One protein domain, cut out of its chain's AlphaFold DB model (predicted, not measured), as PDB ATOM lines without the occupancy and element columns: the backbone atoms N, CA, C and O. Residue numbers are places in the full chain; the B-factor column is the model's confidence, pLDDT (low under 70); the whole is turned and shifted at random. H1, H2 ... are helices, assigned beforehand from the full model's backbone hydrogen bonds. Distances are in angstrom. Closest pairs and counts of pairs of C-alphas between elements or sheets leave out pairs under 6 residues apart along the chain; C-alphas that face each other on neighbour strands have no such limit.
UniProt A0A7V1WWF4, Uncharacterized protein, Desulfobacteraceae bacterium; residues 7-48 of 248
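Overview. This is residues 7 to 48 of the 248 residues of an uncharacterized protein of Desulfobacteraceae bacterium (UniProt A0A7V1WWF4). There is little regular structure: from its first residue the printed part runs as a long arm with no named element, residues 7 to 21, into the helix H1, and then folds back through a loop to the very short helix H2, like a hook. Residues 9 to 15 stick out at the arm's far end. The printed part has 42 residues, with H1 then H2 and no named strand; the class is all helix, though the named elements hold only 16 residues. The whole is extended, a rod spanning 46 by 19 by 13 A, with a radius of gyration of the C-alphas of 15.5 A.

Along the chain. C-alpha 7 is at (92.092, -46.558, 28.826). H1, residues 22 to 33, begins at C-alpha 22 (85.025, -25.859, 17.161) and is 16.3 A long from first to last C-alpha. H2, residues 43 to 46, measures 5.1 A and ends at C-alpha 46 (105.455, -18.720, 22.867).

Arrangement. A short link of 9 residues joins H1 to H2. The two are apart, but only just: their closest C-alphas are 8.4 A apart. In H1 every O i to N i+4 pair is within hydrogen-bond range; H2 is too short for such a pair.

Size, cuts and confidence. The C-alphas farthest apart, of Gly 11 and Leu 39, are 46.1 A apart. The printed part has no cut. Residues 28 to 37 have pLDDT under 70.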
ATOM      1  N   ASP A   7      93.120 -45.566  28.509       91.31
ATOM      2  CA  ASP A   7      92.092 -46.558  28.826       91.31
ATOM      3  C   ASP A   7      90.938 -46.544  27.812       91.31
ATOM      4  O   ASP A   7      90.458 -47.609  27.424       91.31
ATOM      5  N   GLU A   8      90.561 -45.368  27.304       84.94
ATOM      6  CA  GLU A   8      89.540 -45.214  26.256       84.94
ATOM      7  C   GLU A   8      90.007 -45.720  24.883       84.94
ATOM      8  O   GLU A   8      89.178 -46.109  24.063       84.94
ATOM      9  N   ARG A   9      91.322 -45.785  24.638       86.31
ATOM     10  CA  ARG A   9      91.909 -46.324  23.395       86.31
ATOM     11  C   ARG A   9      91.914 -47.858  23.341       86.31
ATOM     12  O   ARG A   9      92.199 -48.441  22.296       86.31
ATOM     13  N   ARG A  10      91.680 -48.561  24.458       87.31
ATOM     14  CA  ARG A  10      91.868 -50.025  24.516       87.31
ATOM     15  C   ARG A  10      90.699 -50.770  23.876       87.31
ATOM     16  O   ARG A  10      89.555 -50.637  24.289       87.31
ATOM     17  N   GLY A  11      91.022 -51.655  22.931       88.12
ATOM     18  CA  GLY A  11      90.071 -52.622  22.369       88.12
ATOM     19  C   GLY A  11      89.092 -52.046  21.343       88.12
ATOM     20  O   GLY A  11      88.110 -52.708  21.018       88.12
ATOM     21  N   ASN A  12      89.352 -50.844  20.831       87.12
ATOM     22  CA  ASN A  12      88.588 -50.227  19.752       87.12
ATOM     23  C   ASN A  12      89.532 -49.569  18.727       87.12
ATOM     24  O   ASN A  12      90.752 -49.615  18.875       87.12
ATOM     25  N   PHE A  13      88.950 -48.997  17.675       83.44
ATOM     26  CA  PHE A  13      89.655 -48.246  16.631       83.44
ATOM     27  C   PHE A  13      89.220 -46.773  16.619       83.44
ATOM     28  O   PHE A  13      89.134 -46.162  15.557       83.44
ATOM     29  N   ALA A  14      88.862 -46.220  17.781       81.62
ATOM     30  CA  ALA A  14      88.494 -44.815  17.886       81.62
ATOM     31  C   ALA A  14      89.706 -43.926  17.579       81.62
ATOM     32  O   ALA A  14      90.838 -44.248  17.949       81.62
ATOM     33  N   GLU A  15      89.455 -42.815  16.893       82.19
ATOM     34  CA  GLU A  15      90.489 -41.845  16.553       82.19
ATOM     35  C   GLU A  15      91.112 -41.270  17.828       82.19
ATOM     36  O   GLU A  15      90.419 -40.822  18.744       82.19
ATOM     37  N   VAL A  16      92.439 -41.355  17.910       84.50
ATOM     38  CA  VAL A  16      93.187 -41.009  19.121       84.50
ATOM     39  C   VAL A  16      93.294 -39.499  19.289       84.50
ATOM     40  O   VAL A  16      93.171 -38.996  20.404       84.50
ATOM     41  N   GLU A  17      93.494 -38.795  18.180       84.50
ATOM     42  CA  GLU A  17      93.570 -37.344  18.121       84.50
ATOM     43  C   GLU A  17      92.231 -36.808  17.614       84.50
ATOM     44  O   GLU A  17      91.950 -36.824  16.423       84.50
ATOM     45  N   THR A  18      91.374 -36.324  18.510       83.06
ATOM     46  CA  THR A  18      89.974 -36.002  18.170       83.06
ATOM     47  C   THR A  18      89.800 -34.656  17.459       83.06
ATOM     48  O   THR A  18      88.684 -34.156  17.335       83.06
ATOM     49  N   GLY A  19      90.900 -34.010  17.071       78.56
ATOM     50  CA  GLY A  19      90.898 -32.624  16.615       78.56
ATOM     51  C   GLY A  19      90.493 -31.623  17.706       78.56
ATOM     52  O   GLY A  19      90.230 -31.968  18.863       78.56
ATOM     53  N   PHE A  20      90.489 -30.337  17.352       82.75
ATOM     54  CA  PHE A  20      90.054 -29.273  18.254       82.75
ATOM     55  C   PHE A  20      88.523 -29.174  18.311       82.75
ATOM     56  O   PHE A  20      87.877 -29.239  17.266       82.75
ATOM     57  N   PRO A  21      87.928 -28.906  19.493       85.44
ATOM     58  CA  PRO A  21      86.561 -28.413  19.570       85.44
ATOM     59  C   PRO A  21      86.428 -27.147  18.731       85.44
ATOM     60  O   PRO A  21      87.342 -26.321  18.718       85.44
ATOM     61  N   GLU A  22      85.281 -26.964  18.090       79.88
ATOM     62  CA  GLU A  22      85.025 -25.859  17.161       79.88
ATOM     63  C   GLU A  22      85.450 -24.492  17.720       79.88
ATOM     64  O   GLU A  22      86.168 -23.748  17.061       79.88
ATOM     65  N   ALA A  23      85.118 -24.192  18.980       85.56
ATOM     66  CA  ALA A  23      85.508 -22.937  19.623       85.56
ATOM     67  C   ALA A  23      87.036 -22.724  19.669       85.56
ATOM     68  O   ALA A  23      87.514 -21.606  19.472       85.56
ATOM     69  N   VAL A  24      87.802 -23.795  19.901       82.19
ATOM     70  CA  VAL A  24      89.271 -23.772  19.921       82.19
ATOM     71  C   VAL A  24      89.817 -23.685  18.498       82.19
ATOM     72  O   VAL A  24      90.702 -22.872  18.247       82.19
ATOM     73  N   ALA A  25      89.251 -24.442  17.553       76.31
ATOM     74  CA  ALA A  25      89.620 -24.370  16.140       76.31
ATOM     75  C   ALA A  25      89.423 -22.951  15.573       76.31
ATOM     76  O   ALA A  25      90.312 -22.410  14.918       76.31
ATOM     77  N   VAL A  26      88.292 -22.311  15.886       75.12
ATOM     78  CA  VAL A  26      87.964 -20.940  15.471       75.12
ATOM     79  C   VAL A  26      88.879 -19.915  16.142       75.12
ATOM     80  O   VAL A  26      89.326 -18.977  15.480       75.12
ATOM     81  N   ALA A  27      89.185 -20.065  17.435       77.19
ATOM     82  CA  ALA A  27      90.129 -19.183  18.127       77.19
ATOM     83  C   ALA A  27      91.538 -19.273  17.518       77.19
ATOM     84  O   ALA A  27      92.181 -18.251  17.272       77.19
ATOM     85  N   GLU A  28      91.977 -20.488  17.202       69.19
ATOM     86  CA  GLU A  28      93.295 -20.748  16.638       69.19
ATOM     87  C   GLU A  28      93.407 -20.277  15.179       69.19
ATOM     88  O   GLU A  28      94.393 -19.642  14.793       69.19
ATOM     89  N   ALA A  29      92.344 -20.451  14.390       63.91
ATOM     90  CA  ALA A  29      92.235 -19.883  13.047       63.91
ATOM     91  C   ALA A  29      92.263 -18.341  13.064       63.91
ATOM     92  O   ALA A  29      92.967 -17.717  12.261       63.91
ATOM     93  N   LYS A  30      91.559 -17.707  14.016       63.31
ATOM     94  CA  LYS A  30      91.568 -16.241  14.207       63.31
ATOM     95  C   LYS A  30      92.949 -15.710  14.595       63.31
ATOM     96  O   LYS A  30      93.316 -14.617  14.165       63.31
ATOM     97  N   ARG A  31      93.738 -16.485  15.347       61.28
ATOM     98  CA  ARG A  31      95.122 -16.140  15.709       61.28
ATOM     99  C   ARG A  31      96.034 -16.044  14.481       61.28
ATOM    100  O   ARG A  31      96.847 -15.128  14.394       61.28
ATOM    101  N   CYS A  32      95.873 -16.951  13.517       54.03
ATOM    102  CA  CYS A  32      96.728 -17.040  12.330       54.03
ATOM    103  C   CYS A  32      96.367 -16.009  11.234       54.03
ATOM    104  O   CYS A  32      97.247 -15.449  10.576       54.03
ATOM    105  N   LEU A  33      95.080 -15.678  11.065       50.50
ATOM    106  CA  LEU A  33      94.601 -14.787   9.993       50.50
ATOM    107  C   LEU A  33      94.753 -13.283  10.274       50.50
ATOM    108  O   LEU A  33      94.552 -12.469   9.369       50.50
ATOM    109  N   SER A  34      95.162 -12.887  11.481       50.62
ATOM    110  CA  SER A  34      95.272 -11.466  11.838       50.62
ATOM    111  C   SER A  34      96.477 -10.737  11.209       50.62
ATOM    112  O   SER A  34      96.564  -9.518  11.343       50.62
ATOM    113  N   CYS A  35      97.402 -11.429  10.522       47.31
ATOM    114  CA  CYS A  35      98.592 -10.800   9.913       47.31
ATOM    115  C   CYS A  35      98.872 -11.131   8.438       47.31
ATOM    116  O   CYS A  35      99.811 -10.565   7.892       47.31
ATOM    117  N   ARG A  36      98.089 -11.991   7.766       53.38
ATOM    118  CA  ARG A  36      98.210 -12.387   6.333       53.38
ATOM    119  C   ARG A  36      99.601 -12.869   5.827       53.38
ATOM    120  O   ARG A  36      99.665 -13.420   4.734       53.38
ATOM    121  N   ARG A  37     100.700 -12.717   6.584       59.94
ATOM    122  CA  ARG A  37     102.076 -13.191   6.331       59.94
ATOM    123  C   ARG A  37     102.846 -13.247   7.664       59.94
ATOM    124  O   ARG A  37     102.577 -12.432   8.546       59.94
ATOM    125  N   CYS A  38     103.789 -14.180   7.839       70.00
ATOM    126  CA  CYS A  38     104.615 -14.230   9.056       70.00
ATOM    127  C   CYS A  38     105.468 -12.954   9.173       70.00
ATOM    128  O   CYS A  38     106.212 -12.626   8.251       70.00
ATOM    129  N   LEU A  39     105.364 -12.243  10.303       75.06
ATOM    130  CA  LEU A  39     106.144 -11.028  10.593       75.06
ATOM    131  C   LEU A  39     107.219 -11.251  11.672       75.06
ATOM    132  O   LEU A  39     107.807 -10.291  12.159       75.06
ATOM    133  N   GLY A  40     107.460 -12.503  12.077       78.25
ATOM    134  CA  GLY A  40     108.491 -12.842  13.063       78.25
ATOM    135  C   GLY A  40     108.179 -12.406  14.499       78.25
ATOM    136  O   GLY A  40     109.095 -12.217  15.289       78.25
ATOM    137  N   CYS A  41     106.902 -12.242  14.865       81.06
ATOM    138  CA  CYS A  41     106.515 -11.812  16.216       81.06
ATOM    139  C   CYS A  41     106.690 -12.887  17.306       81.06
ATOM    140  O   CYS A  41     106.542 -12.574  18.483       81.06
ATOM    141  N   ALA A  42     106.955 -14.144  16.925       85.12
ATOM    142  CA  ALA A  42     107.153 -15.302  17.806       85.12
ATOM    143  C   ALA A  42     105.999 -15.635  18.781       85.12
ATOM    144  O   ALA A  42     106.149 -16.501  19.639       85.12
ATOM    145  N   LEU A  43     104.820 -15.024  18.626       84.19
ATOM    146  CA  LEU A  43     103.658 -15.310  19.480       84.19
ATOM    147  C   LEU A  43     103.154 -16.750  19.323       84.19
ATOM    148  O   LEU A  43     102.766 -17.379  20.299       84.19
ATOM    149  N   CYS A  44     103.190 -17.294  18.102       80.31
ATOM    150  CA  CYS A  44     102.835 -18.690  17.861       80.31
ATOM    151  C   CYS A  44     103.776 -19.656  18.595       80.31
ATOM    152  O   CYS A  44     103.299 -20.643  19.142       80.31
ATOM    153  N   TRP A  45     105.077 -19.344  18.640       86.25
ATOM    154  CA  TRP A  45     106.093 -20.125  19.347       86.25
ATOM    155  C   TRP A  45     105.879 -20.090  20.860       86.25
ATOM    156  O   TRP A  45     105.839 -21.142  21.486       86.25
ATOM    157  N   ALA A  46     105.648 -18.900  21.426       86.25
ATOM    158  CA  ALA A  46     105.455 -18.720  22.867       86.25
ATOM    159  C   ALA A  46     104.261 -19.512  23.434       86.25
ATOM    160  O   ALA A  46     104.290 -19.948  24.579       86.25
ATOM    161  N   GLU A  47     103.220 -19.703  22.628       88.25
ATOM    162  CA  GLU A  47     101.984 -20.394  23.011       88.25
ATOM    163  C   GLU A  47     101.947 -21.864  22.544       88.25
ATOM    164  O   GLU A  47     100.964 -22.574  22.766       88.25
ATOM    165  N   CYS A  48     102.977 -22.335  21.835       85.62
ATOM    166  CA  CYS A  48     103.019 -23.698  21.321       85.62
ATOM    167  C   CYS A  48     103.360 -24.674  22.453       85.62
ATOM    168  O   CYS A  48     104.523 -24.986  22.679       85.62
TER     169      CYS A  48